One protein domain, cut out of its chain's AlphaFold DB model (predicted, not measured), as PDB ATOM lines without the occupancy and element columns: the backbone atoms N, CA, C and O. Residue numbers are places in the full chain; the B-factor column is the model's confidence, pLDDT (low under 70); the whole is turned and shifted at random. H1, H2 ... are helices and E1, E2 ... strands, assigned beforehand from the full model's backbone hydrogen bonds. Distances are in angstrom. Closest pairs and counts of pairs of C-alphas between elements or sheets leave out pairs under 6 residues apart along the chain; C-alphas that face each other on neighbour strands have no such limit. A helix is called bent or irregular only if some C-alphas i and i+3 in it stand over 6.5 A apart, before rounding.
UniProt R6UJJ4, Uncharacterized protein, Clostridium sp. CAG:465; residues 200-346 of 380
ATOM      1  N   ASN A 200      50.192  27.629 -13.894       80.00
ATOM      2  CA  ASN A 200      49.491  28.050 -12.686       80.00
ATOM      3  C   ASN A 200      50.393  27.853 -11.449       80.00
ATOM      4  O   ASN A 200      50.812  26.729 -11.177       80.00
ATOM      5  N   LYS A 201      50.639  28.922 -10.675       79.94
ATOM      6  CA  LYS A 201      51.501  28.901  -9.472       79.94
ATOM      7  C   LYS A 201      51.162  27.752  -8.509       79.94
ATOM      8  O   LYS A 201      52.058  27.164  -7.919       79.94
ATOM      9  N   ASN A 202      49.883  27.379  -8.419       82.12
ATOM     10  CA  ASN A 202      49.392  26.345  -7.507       82.12
ATOM     11  C   ASN A 202      49.204  24.980  -8.203       82.12
ATOM     12  O   ASN A 202      48.457  24.141  -7.700       82.12
ATOM     13  N   ILE A 203      49.817  24.735  -9.372       83.38
ATOM     14  CA  ILE A 203      49.623  23.480 -10.123       83.38
ATOM     15  C   ILE A 203      50.104  22.252  -9.345       83.38
ATOM     16  O   ILE A 203      49.436  21.224  -9.394       83.38
ATOM     17  N   LEU A 204      51.203  22.361  -8.589       81.25
ATOM     18  CA  LEU A 204      51.730  21.261  -7.775       81.25
ATOM     19  C   LEU A 204      50.770  20.920  -6.634       81.25
ATOM     20  O   LEU A 204      50.412  19.759  -6.473       81.25
ATOM     21  N   LEU A 205      50.251  21.928  -5.927       81.81
ATOM     22  CA  LEU A 205      49.232  21.732  -4.892       81.81
ATOM     23  C   LEU A 205      47.938  21.134  -5.472       81.81
ATOM     24  O   LEU A 205      47.364  20.221  -4.890       81.81
ATOM     25  N   LYS A 206      47.504  21.591  -6.657       80.50
ATOM     26  CA  LYS A 206      46.360  21.007  -7.382       80.50
ATOM     27  C   LYS A 206      46.619  19.556  -7.796       80.50
ATOM     28  O   LYS A 206      45.710  18.741  -7.699       80.50
ATOM     29  N   ARG A 207      47.831  19.236  -8.262       81.56
ATOM     30  CA  ARG A 207      48.258  17.884  -8.646       81.56
ATOM     31  C   ARG A 207      48.242  16.956  -7.437       81.56
ATOM     32  O   ARG A 207      47.576  15.932  -7.504       81.56
ATOM     33  N   ILE A 208      48.927  17.333  -6.357       78.25
ATOM     34  CA  ILE A 208      48.985  16.570  -5.104       78.25
ATOM     35  C   ILE A 208      47.570  16.388  -4.562       78.25
ATOM     36  O   ILE A 208      47.132  15.257  -4.433       78.25
ATOM     37  N   GLY A 209      46.806  17.470  -4.383       75.00
ATOM     38  CA  GLY A 209      45.430  17.394  -3.892       75.00
ATOM     39  C   GLY A 209      44.532  16.482  -4.734       75.00
ATOM     40  O   GLY A 209      43.778  15.700  -4.173       75.00
ATOM     41  N   ILE A 210      44.636  16.510  -6.070       80.00
ATOM     42  CA  ILE A 210      43.885  15.587  -6.938       80.00
ATOM     43  C   ILE A 210      44.375  14.137  -6.791       80.00
ATOM     44  O   ILE A 210      43.537  13.242  -6.761       80.00
ATOM     45  N   ILE A 211      45.685  13.892  -6.679       79.25
ATOM     46  CA  ILE A 211      46.242  12.545  -6.466       79.25
ATOM     47  C   ILE A 211      45.820  11.993  -5.102       79.25
ATOM     48  O   ILE A 211      45.296  10.890  -5.056       79.25
ATOM     49  N   THR A 212      45.984  12.751  -4.014       74.94
ATOM     50  CA  THR A 212      45.571  12.357  -2.658       74.94
ATOM     51  C   THR A 212      44.078  12.053  -2.610       74.94
ATOM     52  O   THR A 212      43.675  11.037  -2.057       74.94
ATOM     53  N   LEU A 213      43.253  12.883  -3.253       79.44
ATOM     54  CA  LEU A 213      41.813  12.660  -3.351       79.44
ATOM     55  C   LEU A 213      41.461  11.401  -4.166       79.44
ATOM     56  O   LEU A 213      40.608  10.633  -3.736       79.44
ATOM     57  N   ILE A 214      42.120  11.149  -5.302       81.06
ATOM     58  CA  ILE A 214      41.945   9.897  -6.065       81.06
ATOM     59  C   ILE A 214      42.437   8.687  -5.256       81.06
ATOM     60  O   ILE A 214      41.813   7.638  -5.298       81.06
ATOM     61  N   PHE A 215      43.528   8.818  -4.501       77.44
ATOM     62  CA  PHE A 215      44.047   7.746  -3.653       77.44
ATOM     63  C   PHE A 215      43.066   7.395  -2.529       77.44
ATOM     64  O   PHE A 215      42.770   6.221  -2.345       77.44
ATOM     65  N   ILE A 216      42.498   8.395  -1.845       77.94
ATOM     66  CA  ILE A 216      41.440   8.198  -0.841       77.94
ATOM     67  C   ILE A 216      40.229   7.492  -1.467       77.94
ATOM     68  O   ILE A 216      39.761   6.498  -0.921       77.94
ATOM     69  N   ASP A 217      39.760   7.948  -2.635       80.75
ATOM     70  CA  ASP A 217      38.651   7.295  -3.341       80.75
ATOM     71  C   ASP A 217      38.979   5.836  -3.708       80.75
ATOM     72  O   ASP A 217      38.127   4.966  -3.552       80.75
ATOM     73  N   ILE A 218      40.199   5.559  -4.189       79.81
ATOM     74  CA  ILE A 218      40.656   4.209  -4.549       79.81
ATOM     75  C   ILE A 218      40.751   3.322  -3.311       79.81
ATOM     76  O   ILE A 218      40.309   2.183  -3.381       79.81
ATOM     77  N   VAL A 219      41.273   3.817  -2.185       78.69
ATOM     78  CA  VAL A 219      41.303   3.065  -0.922       78.69
ATOM     79  C   VAL A 219      39.882   2.715  -0.491       78.69
ATOM     80  O   VAL A 219      39.620   1.548  -0.230       78.69
ATOM     81  N   ILE A 220      38.950   3.672  -0.516       79.00
ATOM     82  CA  ILE A 220      37.533   3.433  -0.194       79.00
ATOM     83  C   ILE A 220      36.891   2.433  -1.170       79.00
ATOM     84  O   ILE A 220      36.123   1.569  -0.758       79.00
ATOM     85  N   CYS A 221      37.218   2.505  -2.463       80.25
ATOM     86  CA  CYS A 221      36.743   1.536  -3.450       80.25
ATOM     87  C   CYS A 221      37.331   0.140  -3.220       80.25
ATOM     88  O   CYS A 221      36.607  -0.839  -3.349       80.25
ATOM     89  N   LEU A 222      38.619   0.034  -2.885       76.94
ATOM     90  CA  LEU A 222      39.296  -1.237  -2.635       76.94
ATOM     91  C   LEU A 222      38.821  -1.881  -1.336       76.94
ATOM     92  O   LEU A 222      38.560  -3.075  -1.348       76.94
ATOM     93  N   THR A 223      38.640  -1.126  -0.248       76.69
ATOM     94  CA  THR A 223      38.029  -1.669   0.975       76.69
ATOM     95  C   THR A 223      36.597  -2.120   0.703       76.69
ATOM     96  O   THR A 223      36.242  -3.228   1.085       76.69
ATOM     97  N   SER A 224      35.814  -1.339  -0.051       78.00
ATOM     98  CA  SER A 224      34.467  -1.747  -0.475       78.00
ATOM     99  C   SER A 224      34.484  -3.031  -1.318       78.00
ATOM    100  O   SER A 224      33.676  -3.913  -1.063       78.00
ATOM    101  N   ILE A 225      35.417  -3.178  -2.273       76.44
ATOM    102  CA  ILE A 225      35.581  -4.396  -3.092       76.44
ATOM    103  C   ILE A 225      36.050  -5.591  -2.259       76.44
ATOM    104  O   ILE A 225      35.596  -6.697  -2.508       76.44
ATOM    105  N   ILE A 226      36.970  -5.402  -1.310       76.31
ATOM    106  CA  ILE A 226      37.493  -6.492  -0.475       76.31
ATOM    107  C   ILE A 226      36.408  -6.993   0.475       76.31
ATOM    108  O   ILE A 226      36.319  -8.193   0.692       76.31
ATOM    109  N   ILE A 227      35.576  -6.099   1.014       72.19
ATOM    110  CA  ILE A 227      34.509  -6.454   1.954       72.19
ATOM    111  C   ILE A 227      33.279  -7.032   1.222       72.19
ATOM    112  O   ILE A 227      32.616  -7.912   1.766       72.19
ATOM    113  N   LEU A 228      33.013  -6.629  -0.032       71.81
ATOM    114  CA  LEU A 228      31.837  -7.056  -0.813       71.81
ATOM    115  C   LEU A 228      31.591  -8.587  -0.850       71.81
ATOM    116  O   LEU A 228      30.446  -8.987  -0.633       71.81
ATOM    117  N   PRO A 229      32.601  -9.456  -1.087       68.75
ATOM    118  CA  PRO A 229      32.435 -10.909  -1.101       68.75
ATOM    119  C   PRO A 229      32.164 -11.493   0.285       68.75
ATOM    120  O   PRO A 229      31.292 -12.343   0.413       68.75
ATOM    121  N   PHE A 230      32.833 -11.003   1.335       64.50
ATOM    122  CA  PHE A 230      32.528 -11.421   2.710       64.50
ATOM    123  C   PHE A 230      31.101 -11.013   3.101       64.50
ATOM    124  O   PHE A 230      30.419 -11.745   3.807       64.50
ATOM    125  N   THR A 231      30.584  -9.905   2.557       63.81
ATOM    126  CA  THR A 231      29.175  -9.512   2.737       63.81
ATOM    127  C   THR A 231      28.164 -10.241   1.849       63.81
ATOM    128  O   THR A 231      26.973  -9.970   1.950       63.81
ATOM    129  N   LEU A 232      28.619 -11.159   0.991       60.78
ATOM    130  CA  LEU A 232      27.764 -12.114   0.275       60.78
ATOM    131  C   LEU A 232      27.727 -13.496   0.949       60.78
ATOM    132  O   LEU A 232      26.874 -14.303   0.587       60.78
ATOM    133  N   VAL A 233      28.643 -13.774   1.886       59.88
ATOM    134  CA  VAL A 233      28.795 -15.085   2.544       59.88
ATOM    135  C   VAL A 233      28.469 -15.012   4.041       59.88
ATOM    136  O   VAL A 233      27.674 -15.816   4.513       59.88
ATOM    137  N   ASP A 234      29.026 -14.032   4.763       54.47
ATOM    138  CA  ASP A 234      29.020 -13.993   6.237       54.47
ATOM    139  C   ASP A 234      28.234 -12.814   6.849       54.47
ATOM    140  O   ASP A 234      27.887 -12.853   8.030       54.47
ATOM    141  N   TYR A 235      27.934 -11.754   6.083       55.94
ATOM    142  CA  TYR A 235      27.115 -10.623   6.556       55.94
ATOM    143  C   TYR A 235      25.761 -10.553   5.849       55.94
ATOM    144  O   TYR A 235      25.576 -11.048   4.739       55.94
ATOM    145  N   SER A 236      24.818  -9.848   6.474       66.69
ATOM    146  CA  SER A 236      23.550  -9.484   5.853       66.69
ATOM    147  C   SER A 236      23.762  -8.647   4.583       66.69
ATOM    148  O   SER A 236      24.639  -7.779   4.518       66.69
ATOM    149  N   ALA A 237      22.886  -8.840   3.591       64.81
ATOM    150  CA  ALA A 237      22.890  -8.085   2.330       64.81
ATOM    151  C   ALA A 237      22.755  -6.552   2.526       64.81
ATOM    152  O   ALA A 237      23.062  -5.769   1.626       64.81
ATOM    153  N   ALA A 238      22.372  -6.129   3.736       61.66
ATOM    154  CA  ALA A 238      22.572  -4.801   4.303       61.66
ATOM    155  C   ALA A 238      23.967  -4.229   3.986       61.66
ATOM    156  O   ALA A 238      24.104  -3.208   3.308       61.66
ATOM    157  N   ALA A 239      25.012  -4.914   4.460       64.88
ATOM    158  CA  ALA A 239      26.395  -4.476   4.332       64.88
ATOM    159  C   ALA A 239      26.828  -4.432   2.858       64.88
ATOM    160  O   ALA A 239      27.457  -3.461   2.430       64.88
ATOM    161  N   PHE A 240      26.402  -5.417   2.060       70.44
ATOM    162  CA  PHE A 240      26.625  -5.444   0.613       70.44
ATOM    163  C   PHE A 240      26.088  -4.177  -0.078       70.44
ATOM    164  O   PHE A 240      26.808  -3.539  -0.849       70.44
ATOM    165  N   GLY A 241      24.856  -3.759   0.237       69.19
ATOM    166  CA  GLY A 241      24.243  -2.551  -0.327       69.19
ATOM    167  C   GLY A 241      24.999  -1.259  -0.000       69.19
ATOM    168  O   GLY A 241      25.192  -0.413  -0.879       69.19
ATOM    169  N   PHE A 242      25.483  -1.126   1.237       72.44
ATOM    170  CA  PHE A 242      26.290   0.017   1.669       72.44
ATOM    171  C   PHE A 242      27.645   0.085   0.957       72.44
ATOM    172  O   PHE A 242      27.981   1.114   0.365       72.44
ATOM    173  N   PHE A 243      28.412  -1.009   0.942       74.69
ATOM    174  CA  PHE A 243      29.714  -1.024   0.268       74.69
ATOM    175  C   PHE A 243      29.581  -0.867  -1.254       74.69
ATOM    176  O   PHE A 243      30.402  -0.184  -1.872       74.69
ATOM    177  N   LEU A 244      28.511  -1.386  -1.867       80.00
ATOM    178  CA  LEU A 244      28.210  -1.141  -3.278       80.00
ATOM    179  C   LEU A 244      27.913   0.344  -3.560       80.00
ATOM    180  O   LEU A 244      28.431   0.896  -4.536       80.00
ATOM    181  N   SER A 245      27.128   1.021  -2.711       77.88
ATOM    182  CA  SER A 245      26.826   2.447  -2.901       77.88
ATOM    183  C   SER A 245      28.067   3.329  -2.715       77.88
ATOM    184  O   SER A 245      28.297   4.240  -3.519       77.88
ATOM    185  N   MET A 246      28.924   3.009  -1.735       78.12
ATOM    186  CA  MET A 246      30.230   3.651  -1.562       78.12
ATOM    187  C   MET A 246      31.120   3.435  -2.789       78.12
ATOM    188  O   MET A 246      31.638   4.407  -3.343       78.12
ATOM    189  N   PHE A 247      31.258   2.198  -3.273       80.38
ATOM    190  CA  PHE A 247      32.057   1.895  -4.460       80.38
ATOM    191  C   PHE A 247      31.615   2.718  -5.684       80.38
ATOM    192  O   PHE A 247      32.448   3.333  -6.356       80.38
ATOM    193  N   ILE A 248      30.305   2.808  -5.940       78.94
ATOM    194  CA  ILE A 248      29.755   3.604  -7.047       78.94
ATOM    195  C   ILE A 248      30.049   5.101  -6.848       78.94
ATOM    196  O   ILE A 248      30.540   5.761  -7.770       78.94
ATOM    197  N   ALA A 249      29.793   5.649  -5.656       77.88
ATOM    198  CA  ALA A 249      29.988   7.071  -5.369       77.88
ATOM    199  C   ALA A 249      31.467   7.497  -5.468       77.88
ATOM    200  O   ALA A 249      31.798   8.471  -6.155       77.88
ATOM    201  N   PHE A 250      32.373   6.756  -4.824       80.56
ATOM    202  CA  PHE A 250      33.802   7.074  -4.779       80.56
ATOM    203  C   PHE A 250      34.528   6.711  -6.087       80.56
ATOM    204  O   PHE A 250      35.383   7.478  -6.546       80.56
ATOM    205  N   GLY A 251      34.120   5.644  -6.782       79.06
ATOM    206  CA  GLY A 251      34.611   5.324  -8.127       79.06
ATOM    207  C   GLY A 251      34.227   6.399  -9.151       79.06
ATOM    208  O   GLY A 251      35.033   6.802 -10.000       79.06
ATOM    209  N   PHE A 252      33.025   6.963  -9.026       73.81
ATOM    210  CA  PHE A 252      32.593   8.083  -9.854       73.81
ATOM    211  C   PHE A 252      33.331   9.396  -9.516       73.81
ATOM    212  O   PHE A 252      33.731  10.137 -10.423       73.81
ATOM    213  N   LEU A 253      33.591   9.677  -8.232       77.56
ATOM    214  CA  LEU A 253      34.435  10.805  -7.807       77.56
ATOM    215  C   LEU A 253      35.863  10.697  -8.363       77.56
ATOM    216  O   LEU A 253      36.362  11.680  -8.928       77.56
ATOM    217  N   SER A 254      36.464   9.503  -8.314       79.44
ATOM    218  CA  SER A 254      37.751   9.195  -8.949       79.44
ATOM    219  C   SER A 254      37.742   9.564 -10.429       79.44
ATOM    220  O   SER A 254      38.622  10.289 -10.898       79.44
ATOM    221  N   PHE A 255      36.716   9.137 -11.172       76.00
ATOM    222  CA  PHE A 255      36.588   9.433 -12.599       76.00
ATOM    223  C   PHE A 255      36.506  10.945 -12.888       76.00
ATOM    224  O   PHE A 255      37.178  11.448 -13.796       76.00
ATOM    225  N   LEU A 256      35.743  11.709 -12.095       74.25
ATOM    226  CA  LEU A 256      35.686  13.171 -12.229       74.25
ATOM    227  C   LEU A 256      37.032  13.843 -11.945       74.25
ATOM    228  O   LEU A 256      37.421  14.784 -12.648       74.25
ATOM    229  N   ARG A 257      37.747  13.381 -10.917       79.94
ATOM    230  CA  ARG A 257      39.066  13.897 -10.533       79.94
ATOM    231  C   ARG A 257      40.097  13.578 -11.624       79.94
ATOM    232  O   ARG A 257      40.770  14.493 -12.106       79.94
ATOM    233  N   PHE A 258      40.103  12.348 -12.140       76.94
ATOM    234  CA  PHE A 258      40.940  11.897 -13.258       76.94
ATOM    235  C   PHE A 258      40.691  12.686 -14.559       76.94
ATOM    236  O   PHE A 258      41.629  13.098 -15.247       76.94
ATOM    237  N   SER A 259      39.425  12.990 -14.869       73.38
ATOM    238  CA  SER A 259      39.030  13.782 -16.048       73.38
ATOM    239  C   SER A 259      39.600  15.210 -16.052       73.38
ATOM    240  O   SER A 259      39.780  15.805 -17.118       73.38
ATOM    241  N   ASN A 260      39.924  15.755 -14.873       75.00
ATOM    242  CA  ASN A 260      40.674  17.003 -14.736       75.00
ATOM    243  C   ASN A 260      42.197  16.751 -14.724       75.00
ATOM    244  O   ASN A 260      42.929  17.460 -15.414       75.00
ATOM    245  N   PHE A 261      42.662  15.715 -14.012       79.75
ATOM    246  CA  PHE A 261      44.080  15.348 -13.884       79.75
ATOM    247  C   PHE A 261      44.808  15.207 -15.228       79.75
ATOM    248  O   PHE A 261      45.923  15.702 -15.378       79.75
ATOM    249  N   LYS A 262      44.164  14.595 -16.233       81.56
ATOM    250  CA  LYS A 262      44.774  14.309 -17.546       81.56
ATOM    251  C   LYS A 262      45.344  15.527 -18.294       81.56
ATOM    252  O   LYS A 262      46.167  15.348 -19.181       81.56
ATOM    253  N   TYR A 263      44.930  16.751 -17.948       85.62
ATOM    254  CA  TYR A 263      45.439  17.990 -18.555       85.62
ATOM    255  C   TYR A 263      46.601  18.639 -17.780       85.62
ATOM    256  O   TYR A 263      47.156  19.627 -18.256       85.62
ATOM    257  N   ILE A 264      46.979  18.119 -16.606       85.44
ATOM    258  CA  ILE A 264      48.030  18.704 -15.755       85.44
ATOM    259  C   ILE A 264      49.422  18.482 -16.356       85.44
ATOM    260  O   ILE A 264      50.158  19.448 -16.537       85.44
ATOM    261  N   GLU A 265      49.772  17.241 -16.705       84.56
ATOM    262  CA  GLU A 265      51.086  16.928 -17.294       84.56
ATOM    263  C   GLU A 265      51.299  17.582 -18.672       84.56
ATOM    264  O   GLU A 265      52.329  18.234 -18.853       84.56
ATOM    265  N   PRO A 266      50.332  17.547 -19.619       86.88
ATOM    266  CA  PRO A 266      50.452  18.322 -20.851       86.88
ATOM    267  C   PRO A 266      50.630  19.824 -20.586       86.88
ATOM    268  O   PRO A 266      51.461  20.457 -21.229       86.88
ATOM    269  N   ALA A 267      49.910  20.408 -19.618       87.38
ATOM    270  CA  ALA A 267      50.078  21.820 -19.265       87.38
ATOM    271  C   ALA A 267      51.473  22.126 -18.691       87.38
ATOM    272  O   ALA A 267      52.047  23.157 -19.025       87.38
ATOM    273  N   MET A 268      52.039  21.242 -17.861       86.94
ATOM    274  CA  MET A 268      53.416  21.368 -17.362       86.94
ATOM    275  C   MET A 268      54.465  21.256 -18.478       86.94
ATOM    276  O   MET A 268      55.496  21.920 -18.407       86.94
ATOM    277  N   TYR A 269      54.213  20.433 -19.497       87.06
ATOM    278  CA  TYR A 269      55.080  20.295 -20.666       87.06
ATOM    279  C   TYR A 269      55.017  21.528 -21.576       87.06
ATOM    280  O   TYR A 269      56.039  22.175 -21.803       87.06
ATOM    281  N   TYR A 270      53.820  21.899 -22.043       87.50
ATOM    282  CA  TYR A 270      53.657  23.036 -22.952       87.50
ATOM    283  C   TYR A 270      54.050  24.358 -22.297       87.50
ATOM    284  O   TYR A 270      54.637  25.200 -22.964       87.50
ATOM    285  N   SER A 271      53.830  24.537 -20.989       85.19
ATOM    286  CA  SER A 271      54.257  25.765 -20.315       85.19
ATOM    287  C   SER A 271      55.774  25.960 -20.322       85.19
ATOM    288  O   SER A 271      56.203  27.105 -20.363       85.19
ATOM    289  N   LYS A 272      56.595  24.894 -20.315       84.12
ATOM    290  CA  LYS A 272      58.057  25.011 -20.505       84.12
ATOM    291  C   LYS A 272      58.369  25.533 -21.905       84.12
ATOM    292  O   LYS A 272      58.876  26.641 -22.018       84.12
ATOM    293  N   ILE A 273      57.897  24.813 -22.928       84.31
ATOM    294  CA  ILE A 273      58.022  25.179 -24.349       84.31
ATOM    295  C   ILE A 273      57.600  26.636 -24.596       84.31
ATOM    296  O   ILE A 273      58.265  27.362 -25.322       84.31
ATOM    297  N   PHE A 274      56.521  27.092 -23.962       81.88
ATOM    298  CA  PHE A 274      56.028  28.461 -24.094       81.88
ATOM    299  C   PHE A 274      56.938  29.522 -23.451       81.88
ATOM    300  O   PHE A 274      56.989  30.637 -23.963       81.88
ATOM    301  N   ASN A 275      57.686  29.218 -22.380       75.00
ATOM    302  CA  ASN A 275      58.735  30.136 -21.904       75.00
ATOM    303  C   ASN A 275      59.944  30.142 -22.856       75.00
ATOM    304  O   ASN A 275      60.563  31.188 -23.023       75.00
ATOM    305  N   ASP A 276      60.257  29.000 -23.473       73.88
ATOM    306  CA  ASP A 276      61.469  28.816 -24.282       73.88
ATOM    307  C   ASP A 276      61.337  29.384 -25.711       73.88
ATOM    308  O   ASP A 276      62.320  29.836 -26.290       73.88
ATOM    309  N   ILE A 277      60.129  29.386 -26.294       67.81
ATOM    310  CA  ILE A 277      59.893  29.809 -27.689       67.81
ATOM    311  C   ILE A 277      60.150  31.309 -27.925       67.81
ATOM    312  O   ILE A 277      60.454  31.693 -29.053       67.81
ATOM    313  N   GLY A 278      60.002  32.166 -26.907       56.84
ATOM    314  CA  GLY A 278      60.279  33.612 -26.992       56.84
ATOM    315  C   GLY A 278      59.395  34.427 -27.954       56.84
ATOM    316  O   GLY A 278      59.538  35.642 -28.026       56.84
ATOM    317  N   LYS A 279      58.473  33.787 -28.685       62.91
ATOM    318  CA  LYS A 279      57.554  34.421 -29.643       62.91
ATOM    319  C   LYS A 279      56.162  34.612 -29.026       62.91
ATOM    320  O   LYS A 279      55.684  33.709 -28.339       62.91
ATOM    321  N   PRO A 280      55.475  35.736 -29.309       54.84
ATOM    322  CA  PRO A 280      54.147  36.015 -28.758       54.84
ATOM    323  C   PRO A 280      53.052  35.094 -29.313       54.84
ATOM    324  O   PRO A 280      52.074  34.846 -28.611       54.84
ATOM    325  N   PHE A 281      53.230  34.552 -30.522       67.44
ATOM    326  CA  PHE A 281      52.302  33.614 -31.158       67.44
ATOM    327  C   PHE A 281      52.985  32.289 -31.472       67.44
ATOM    328  O   PHE A 281      54.103  32.256 -31.994       67.44
ATOM    329  N   VAL A 282      52.285  31.196 -31.178       75.00
ATOM    330  CA  VAL A 282      52.735  29.836 -31.473       75.00
ATOM    331  C   VAL A 282      51.646  29.088 -32.222       75.00
ATOM    332  O   VAL A 282      50.605  28.755 -31.665       75.00
ATOM    333  N   ASP A 283      51.911  28.794 -33.489       79.56
ATOM    334  CA  ASP A 283      51.093  27.920 -34.330       79.56
ATOM    335  C   ASP A 283      50.877  26.565 -33.623       79.56
ATOM    336  O   ASP A 283      51.839  25.839 -33.350       79.56
ATOM    337  N   VAL A 284      49.618  26.251 -33.283       81.38
ATOM    338  CA  VAL A 284      49.242  25.092 -32.450       81.38
ATOM    339  C   VAL A 284      49.732  23.779 -33.062       81.38
ATOM    340  O   VAL A 284      50.141  22.871 -32.333       81.38
ATOM    341  N   ASP A 285      49.719  23.691 -34.390       79.31
ATOM    342  CA  ASP A 285      50.026  22.468 -35.126       79.31
ATOM    343  C   ASP A 285      51.542  22.268 -35.314       79.31
ATOM    344  O   ASP A 285      51.997  21.151 -35.569       79.31
ATOM    345  N   LYS A 286      52.344  23.321 -35.080       81.81
ATOM    346  CA  LYS A 286      53.818  23.266 -35.039       81.81
ATOM    347  C   LYS A 286      54.382  22.961 -33.649       81.81
ATOM    348  O   LYS A 286      55.579  22.697 -33.528       81.81
ATOM    349  N   VAL A 287      53.562  22.977 -32.593       83.62
ATOM    350  CA  VAL A 287      54.026  22.642 -31.237       83.62
ATOM    351  C   VAL A 287      54.376  21.147 -31.157       83.62
ATOM    352  O   VAL A 287      53.546  20.307 -31.525       83.62
ATOM    353  N   PRO A 288      55.560  20.770 -30.628       84.50
ATOM    354  CA  PRO A 288      55.927  19.372 -30.436       84.50
ATOM    355  C   PRO A 288      54.847  18.589 -29.682       84.50
ATOM    356  O   PRO A 288      54.432  18.972 -28.588       84.50
ATOM    357  N   LYS A 289      54.388  17.470 -30.262       83.75
ATOM    358  CA  LYS A 289      53.388  16.597 -29.629       83.75
ATOM    359  C   LYS A 289      53.898  16.145 -28.260       83.75
ATOM    360  O   LYS A 289      54.950  15.510 -28.187       83.75
ATOM    361  N   PHE A 290      53.131  16.406 -27.201       78.38
ATOM    362  CA  PHE A 290      53.433  15.885 -25.870       78.38
ATOM    363  C   PHE A 290      53.541  14.353 -25.899       78.38
ATOM    364  O   PHE A 290      52.578  13.647 -26.201       78.38
ATOM    365  N   LYS A 291      54.729  13.842 -25.567       71.94
ATOM    366  CA  LYS A 291      55.012  12.414 -25.408       71.94
ATOM    367  C   LYS A 291      55.327  12.156 -23.939       71.94
ATOM    368  O   LYS A 291      56.241  12.764 -23.388       71.94
ATOM    369  N   PHE A 292      54.587  11.244 -23.311       64.31
ATOM    370  CA  PHE A 292      54.928  10.752 -21.977       64.31
ATOM    371  C   PHE A 292      56.279  10.027 -22.002       64.31
ATOM    372  O   PHE A 292      56.602   9.346 -22.979       64.31
ATOM    373  N   ASN A 293      57.048  10.150 -20.919       58.56
ATOM    374  CA  ASN A 293      58.365   9.531 -20.833       58.56
ATOM    375  C   ASN A 293      58.250   7.991 -20.790       58.56
ATOM    376  O   ASN A 293      57.317   7.437 -20.208       58.56
ATOM    377  N   ARG A 294      59.171   7.285 -21.460       47.69
ATOM    378  CA  ARG A 294      58.985   5.865 -21.840       47.69
ATOM    379  C   ARG A 294      59.166   4.864 -20.687       47.69
ATOM    380  O   ARG A 294      58.766   3.714 -20.836       47.69
ATOM    381  N   GLN A 295      59.742   5.301 -19.566       52.03
ATOM    382  CA  GLN A 295      60.143   4.473 -18.414       52.03
ATOM    383  C   GLN A 295      58.992   4.057 -17.469       52.03
ATOM    384  O   GLN A 295      59.241   3.434 -16.445       52.03
ATOM    385  N   GLU A 296      57.732   4.374 -17.783       50.62
ATOM    386  CA  GLU A 296      56.587   4.044 -16.914       50.62
ATOM    387  C   GLU A 296      55.930   2.677 -17.212       50.62
ATOM    388  O   GLU A 296      55.949   2.167 -18.343       50.62
ATOM    389  N   THR A 297      55.336   2.093 -16.161       51.16
ATOM    390  CA  THR A 297      54.841   0.705 -16.056       51.16
ATOM    391  C   THR A 297      53.702   0.353 -17.027       51.16
ATOM    392  O   THR A 297      53.025   1.212 -17.598       51.16
ATOM    393  N   SER A 298      53.483  -0.950 -17.240       49.38
ATOM    394  CA  SER A 298      52.549  -1.506 -18.236       49.38
ATOM    395  C   SER A 298      51.095  -1.041 -18.061       49.38
ATOM    396  O   SER A 298      50.468  -0.618 -19.035       49.38
ATOM    397  N   VAL A 299      50.573  -1.046 -16.832       47.78
ATOM    398  CA  VAL A 299      49.194  -0.622 -16.513       47.78
ATOM    399  C   VAL A 299      48.987   0.866 -16.818       47.78
ATOM    400  O   VAL A 299      48.027   1.255 -17.488       47.78
ATOM    401  N   VAL A 300      49.951   1.698 -16.416       49.09
ATOM    402  CA  VAL A 300      49.972   3.138 -16.704       49.09
ATOM    403  C   VAL A 300      49.988   3.384 -18.220       49.09
ATOM    404  O   VAL A 300      49.279   4.257 -18.724       49.09
ATOM    405  N   ARG A 301      50.722   2.561 -18.977       50.88
ATOM    406  CA  ARG A 301      50.781   2.596 -20.448       50.88
ATOM    407  C   ARG A 301      49.437   2.262 -21.112       50.88
ATOM    408  O   ARG A 301      49.100   2.887 -22.118       50.88
ATOM    409  N   PHE A 302      48.657   1.330 -20.556       45.84
ATOM    410  CA  PHE A 302      47.342   0.936 -21.085       45.84
ATOM    411  C   PHE A 302      46.297   2.050 -20.926       45.84
ATOM    412  O   PHE A 302      45.692   2.480 -21.911       45.84
ATOM    413  N   ILE A 303      46.167   2.603 -19.714       49.66
ATOM    414  CA  ILE A 303      45.260   3.730 -19.420       49.66
ATOM    415  C   ILE A 303      45.629   4.964 -20.270       49.66
ATOM    416  O   ILE A 303      44.752   5.692 -20.751       49.66
ATOM    417  N   ARG A 304      46.929   5.179 -20.525       54.03
ATOM    418  CA  ARG A 304      47.437   6.290 -21.348       54.03
ATOM    419  C   ARG A 304      47.219   6.134 -22.853       54.03
ATOM    420  O   ARG A 304      46.936   7.135 -23.505       54.03
ATOM    421  N   ARG A 305      47.283   4.922 -23.426       49.44
ATOM    422  CA  ARG A 305      46.987   4.714 -24.865       49.44
ATOM    423  C   ARG A 305      45.567   5.161 -25.227       49.44
ATOM    424  O   ARG A 305      45.386   5.820 -26.243       49.44
ATOM    425  N   LYS A 306      44.582   4.885 -24.366       48.31
ATOM    426  CA  LYS A 306      43.178   5.309 -24.546       48.31
ATOM    427  C   LYS A 306      42.923   6.800 -24.257       48.31
ATOM    428  O   LYS A 306      41.799   7.263 -24.423       48.31
ATOM    429  N   THR A 307      43.930   7.547 -23.793       51.06
ATOM    430  CA  THR A 307      43.798   8.954 -23.367       51.06
ATOM    431  C   THR A 307      44.813   9.908 -24.007       51.06
ATOM    432  O   THR A 307      44.865  11.075 -23.615       51.06
ATOM    433  N   MET A 308      45.566   9.472 -25.028       57.31
ATOM    434  CA  MET A 308      46.349  10.379 -25.874       57.31
ATOM    435  C   MET A 308      45.421  11.296 -26.677       57.31
ATOM    436  O   MET A 308      44.922  10.943 -27.742       57.31
ATOM    437  N   LEU A 309      45.197  12.489 -26.134       65.44
ATOM    438  CA  LEU A 309      44.570  13.599 -26.834       65.44
ATOM    439  C   LEU A 309      45.580  14.227 -27.805       65.44
ATOM    440  O   LEU A 309      46.789  14.207 -27.562       65.44
ATOM    441  N   ASP A 310      45.076  14.829 -28.873       80.38
ATOM    442  CA  ASP A 310      45.840  15.655 -29.802       80.38
ATOM    443  C   ASP A 310      46.458  16.891 -29.111       80.38
ATOM    444  O   ASP A 310      46.000  17.344 -28.056       80.38
ATOM    445  N   THR A 311      47.526  17.444 -29.698       82.94
ATOM    446  CA  THR A 311      48.241  18.638 -29.198       82.94
ATOM    447  C   THR A 311      47.273  19.777 -28.880       82.94
ATOM    448  O   THR A 311      47.261  20.301 -27.763       82.94
ATOM    449  N   LYS A 312      46.389  20.075 -29.837       85.56
ATOM    450  CA  LYS A 312      45.371  21.120 -29.778       85.56
ATOM    451  C   LYS A 312      44.402  20.909 -28.610       85.56
ATOM    452  O   LYS A 312      44.290  21.786 -27.754       85.56
ATOM    453  N   THR A 313      43.783  19.735 -28.466       86.62
ATOM    454  CA  THR A 313      42.891  19.432 -27.329       86.62
ATOM    455  C   THR A 313      43.609  19.453 -25.975       86.62
ATOM    456  O   THR A 313      43.003  19.859 -24.978       86.62
ATOM    457  N   ASN A 314      44.887  19.068 -25.898       86.94
ATOM    458  CA  ASN A 314      45.657  19.180 -24.655       86.94
ATOM    459  C   ASN A 314      45.887  20.642 -24.242       86.94
ATOM    460  O   ASN A 314      45.624  20.990 -23.090       86.94
ATOM    461  N   ILE A 315      46.334  21.495 -25.171       87.50
ATOM    462  CA  ILE A 315      46.572  22.927 -24.925       87.50
ATOM    463  C   ILE A 315      45.253  23.628 -24.565       87.50
ATOM    464  O   ILE A 315      45.141  24.243 -23.503       87.50
ATOM    465  N   ILE A 316      44.209  23.446 -25.385       87.31
ATOM    466  CA  ILE A 316      42.865  23.995 -25.145       87.31
ATOM    467  C   ILE A 316      42.313  23.522 -23.792       87.31
ATOM    468  O   ILE A 316      41.720  24.310 -23.054       87.31
ATOM    469  N   GLY A 317      42.508  22.249 -23.440       85.75
ATOM    470  CA  GLY A 317      42.102  21.689 -22.152       85.75
ATOM    471  C   GLY A 317      42.852  22.310 -20.973       85.75
ATOM    472  O   GLY A 317      42.217  22.727 -20.002       85.75
ATOM    473  N   GLY A 318      44.176  22.453 -21.076       86.44
ATOM    474  CA  GLY A 318      45.010  23.125 -20.077       86.44
ATOM    475  C   GLY A 318      44.601  24.582 -19.838       86.44
ATOM    476  O   GLY A 318      44.537  25.014 -18.684       86.44
ATOM    477  N   ILE A 319      44.248  25.314 -20.901       85.69
ATOM    478  CA  ILE A 319      43.757  26.702 -20.836       85.69
ATOM    479  C   ILE A 319      42.346  26.760 -20.228       85.69
ATOM    480  O   ILE A 319      42.121  27.513 -19.278       85.69
ATOM    481  N   LYS A 320      41.404  25.925 -20.699       85.25
ATOM    482  CA  LYS A 320      40.020  25.848 -20.173       85.25
ATOM    483  C   LYS A 320      39.970  25.469 -18.690       85.25
ATOM    484  O   LYS A 320      39.099  25.947 -17.971       85.25
ATOM    485  N   LYS A 321      40.914  24.651 -18.214       82.88
ATOM    486  CA  LYS A 321      41.059  24.277 -16.795       82.88
ATOM    487  C   LYS A 321      41.891  25.263 -15.965       82.88
ATOM    488  O   LYS A 321      41.991  25.102 -14.747       82.88
ATOM    489  N   GLY A 322      42.480  26.285 -16.591       81.31
ATOM    490  CA  GLY A 322      43.335  27.267 -15.923       81.31
ATOM    491  C   GLY A 322      44.606  26.661 -15.320       81.31
ATOM    492  O   GLY A 322      45.080  27.142 -14.286       81.31
ATOM    493  N   TYR A 323      45.120  25.581 -15.915       85.94
ATOM    494  CA  TYR A 323      46.443  25.021 -15.620       85.94
ATOM    495  C   TYR A 323      47.520  25.766 -16.402       85.94
ATOM    496  O   TYR A 323      48.534  26.154 -15.822       85.94
ATOM    497  N   LEU A 324      47.231  26.032 -17.677       81.88
ATOM    498  CA  LEU A 324      47.898  27.059 -18.459       81.88
ATOM    499  C   LEU A 324      47.259  28.417 -18.125       81.88
ATOM    500  O   LEU A 324      46.031  28.551 -18.061       81.88
ATOM    501  N   VAL A 325      48.102  29.405 -17.845       74.94
ATOM    502  CA  VAL A 325      47.731  30.784 -17.499       74.94
ATOM    503  C   VAL A 325      48.458  31.753 -18.425       74.94
ATOM    504  O   VAL A 325      49.406  31.363 -19.097       74.94
ATOM    505  N   ASN A 326      47.987  33.000 -18.478       70.31
ATOM    506  CA  ASN A 326      48.547  34.070 -19.314       70.31
ATOM    507  C   ASN A 326      48.610  33.753 -20.818       70.31
ATOM    508  O   ASN A 326      49.299  34.440 -21.555       70.31
ATOM    509  N   CYS A 327      47.849  32.757 -21.275       72.94
ATOM    510  CA  CYS A 327      47.724  32.405 -22.680       72.94
ATOM    511  C   CYS A 327      46.272  32.105 -23.077       72.94
ATOM    512  O   CYS A 327      45.425  31.735 -22.246       72.94
ATOM    513  N   THR A 328      46.005  32.266 -24.365       75.06
ATOM    514  CA  THR A 328      44.715  32.057 -25.033       75.06
ATOM    515  C   THR A 328      44.930  31.296 -26.346       75.06
ATOM    516  O   THR A 328      46.058  31.156 -26.809       75.06
ATOM    517  N   VAL A 329      43.859  30.730 -26.915       82.25
ATOM    518  CA  VAL A 329      43.877  30.200 -28.290       82.25
ATOM    519  C   VAL A 329      42.964  31.093 -29.103       82.25
ATOM    520  O   VAL A 329      41.776  31.188 -28.785       82.25
ATOM    521  N   GLU A 330      43.541  31.756 -30.091       77.50
ATOM    522  CA  GLU A 330      42.908  32.778 -30.924       77.50
ATOM    523  C   GLU A 330      43.219  32.461 -32.396       77.50
ATOM    524  O   GLU A 330      44.046  31.591 -32.686       77.50
ATOM    525  N   PHE A 331      42.500  33.073 -33.331       75.00
ATOM    526  CA  PHE A 331      42.548  32.694 -34.742       75.00
ATOM    527  C   PHE A 331      43.231  33.782 -35.567       75.00
ATOM    528  O   PHE A 331      42.601  34.794 -35.853       75.00
ATOM    529  N   HIS A 332      44.484  33.538 -35.954       66.06
ATOM    530  CA  HIS A 332      45.367  34.505 -36.606       66.06
ATOM    531  C   HIS A 332      46.010  33.904 -37.861       66.06
ATOM    532  O   HIS A 332      46.294  32.705 -37.897       66.06
ATOM    533  N   ASP A 333      46.265  34.705 -38.897       65.25
ATOM    534  CA  ASP A 333      46.761  34.251 -40.216       65.25
ATOM    535  C   ASP A 333      45.942  33.093 -40.845       65.25
ATOM    536  O   ASP A 333      46.494  32.221 -41.519       65.25
ATOM    537  N   GLY A 334      44.636  33.005 -40.572       69.81
ATOM    538  CA  GLY A 334      43.806  31.891 -41.056       69.81
ATOM    539  C   GLY A 334      44.036  30.548 -40.344       69.81
ATOM    540  O   GLY A 334      43.653  29.509 -40.879       69.81
ATOM    541  N   ARG A 335      44.655  30.537 -39.154       79.00
ATOM    542  CA  ARG A 335      44.896  29.328 -38.344       79.00
ATOM    543  C   ARG A 335      44.741  29.586 -36.836       79.00
ATOM    544  O   ARG A 335      44.939  30.706 -36.369       79.00
ATOM    545  N   PRO A 336      44.438  28.564 -36.019       80.88
ATOM    546  CA  PRO A 336      44.441  28.699 -34.565       80.88
ATOM    547  C   PRO A 336      45.878  28.783 -34.024       80.88
ATOM    548  O   PRO A 336      46.687  27.876 -34.220       80.88
ATOM    549  N   GLN A 337      46.184  29.848 -33.288       80.31
ATOM    550  CA  GLN A 337      47.489  30.089 -32.673       80.31
ATOM    551  C   GLN A 337      47.345  30.212 -31.148       80.31
ATOM    552  O   GLN A 337      46.340  30.710 -30.632       80.31
ATOM    553  N   VAL A 338      48.344  29.733 -30.403       79.31
ATOM    554  CA  VAL A 338      48.463  29.992 -28.966       79.31
ATOM    555  C   VAL A 338      49.098  31.360 -28.783       79.31
ATOM    556  O   VAL A 338      50.238  31.587 -29.184       79.31
ATOM    557  N   VAL A 339      48.353  32.252 -28.152       70.12
ATOM    558  CA  VAL A 339      48.765  33.612 -27.818       70.12
ATOM    559  C   VAL A 339      49.430  33.554 -26.443       70.12
ATOM    560  O   VAL A 339      48.763  33.232 -25.459       70.12
ATOM    561  N   LEU A 340      50.749  33.762 -26.381       63.12
ATOM    562  CA  LEU A 340      51.576  33.617 -25.172       63.12
ATOM    563  C   LEU A 340      51.836  34.934 -24.452       63.12
ATOM    564  O   LEU A 340      51.855  34.965 -23.232       63.12
ATOM    565  N   ALA A 341      51.962  36.028 -25.183       50.88
ATOM    566  CA  ALA A 341      51.666  37.336 -24.624       50.88
ATOM    567  C   ALA A 341      50.374  37.797 -25.280       50.88
ATOM    568  O   ALA A 341      50.190  37.534 -26.467       50.88
ATOM    569  N   LYS A 342      49.490  38.489 -24.551       42.25
ATOM    570  CA  LYS A 342      48.294  39.118 -25.138       42.25
ATOM    571  C   LYS A 342      48.718  40.308 -26.016       42.25
ATOM    572  O   LYS A 342      48.482  41.457 -25.653       42.25
ATOM    573  N   LYS A 343      49.390  40.016 -27.132       40.53
ATOM    574  CA  LYS A 343      49.784  40.988 -28.142       40.53
ATOM    575  C   LYS A 343      48.545  41.334 -28.952       40.53
ATOM    576  O   LYS A 343      47.859  40.448 -29.454       40.53
ATOM    577  N   ILE A 344      48.265  42.622 -29.055       38.44
ATOM    578  CA  ILE A 344      47.217  43.172 -29.909       38.44
ATOM    579  C   ILE A 344      47.696  43.003 -31.363       38.44
ATOM    580  O   ILE A 344      48.402  43.855 -31.892       38.44
ATOM    581  N   VAL A 345      47.375  41.865 -31.994       40.53
ATOM    582  CA  VAL A 345      47.566  41.642 -33.439       40.53
ATOM    583  C   VAL A 345      46.230  41.777 -34.142       40.53
ATOM    584  O   VAL A 345      45.277  41.062 -33.843       40.53
ATOM    585  N   LYS A 346      46.177  42.721 -35.082       45.44
ATOM    586  CA  LYS A 346      45.065  42.867 -36.016       45.44
ATOM    587  C   LYS A 346      45.211  41.775 -37.077       45.44
ATOM    588  O   LYS A 346      46.269  41.668 -37.690       45.44
TER     589      LYS A 346
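Overview. This is residues 200 to 346 of the 380 residues of an uncharacterized protein of Clostridium sp. CAG:465 (UniProt R6UJJ4). A long helical hairpin, H1 and H2 side by side, leads at one end into a small head, where H3 and H5 cross and a small three-stranded sheet has H5 over one face. H3 carries on from H2 after a tight link, away from the hairpin's turn, and the hairpin makes much of the length. Between E1 and H5 the chain swings out in a long loop with the short helix H4, and residues 293 to 300 stick out. The printed part has 147 residues, mostly helix, in the order H1 H2 H3 E1 H4 H5 E2 E3, and its sheet runs E1 E3 E2, antiparallel throughout. It is loose, with a radius of gyration of the C-alphas of 20.6 A and spans of 71 by 29 by 27 A.

Along the chain. H1, residues 203 to 233, begins at C-alpha 203 (49.623, 23.480, -10.123) and is 45.6 A long; it is irregular, but only just, with C-alphas 226 and 229 6.7 A apart. H2, residues 237 to 261, starts at C-alpha 237 (22.890, -8.085, 2.330) and is 35.5 A long. H3, residues 264 to 276, measures 18.9 A. E1 is residues 281 to 283, H4 residues 298 to 305, and H5 residues 311 to 320, 14.2 A long. E2 is residues 328 to 332, and E3, residues 335 to 339, ends at C-alpha 339 (48.765, 33.612, -27.818).

Arrangement. H1 and H2 touch as a helical hairpin, opposite ways at a shallow tilt of 22 degrees, with the C-alphas of Cys 221 and Phe 247 closest at 4.8 A. H2 and H3 meet only through their link. H3 touches H5, about perpendicular at 80 degrees; their closest C-alphas, those of Ala 267 and Gly 318, are 5.3 A apart. H5 is on the sheet at a height of 9.2 A, over E3 and E2, and runs along the strands, only just, at 28 degrees to E2 on the local plane. E1, H4, H5 and E2 form a split strand-helix-strand unit, two strands of one sheet with helices between them along the chain and E3 between them in the sheet, and its crossover is right-handed. E1 and E3 are antiparallel, with N 282 and O 338 at 2.9 A; E2 and E3 form a hairpin, with N 337 and O 330 at 2.8 A. H4 is apart from H1, H2, H3 and H5. Every O i to N i+4 pair is within hydrogen-bond range in H2, H4 and H5, against 25 of 27 in H1 and 8 of 9 in H3.

Size, cuts and confidence. The two C-alphas farthest apart, those of Asp 234 and Lys 346, are 72.6 A apart. The printed part has no cut, and the link from E1 to H4, 14 residues, is long. The mean pLDDT of the printed part is 72.6; residues 229 to 239, 292 to 309 and 340 to 346 are among the 45 under 70.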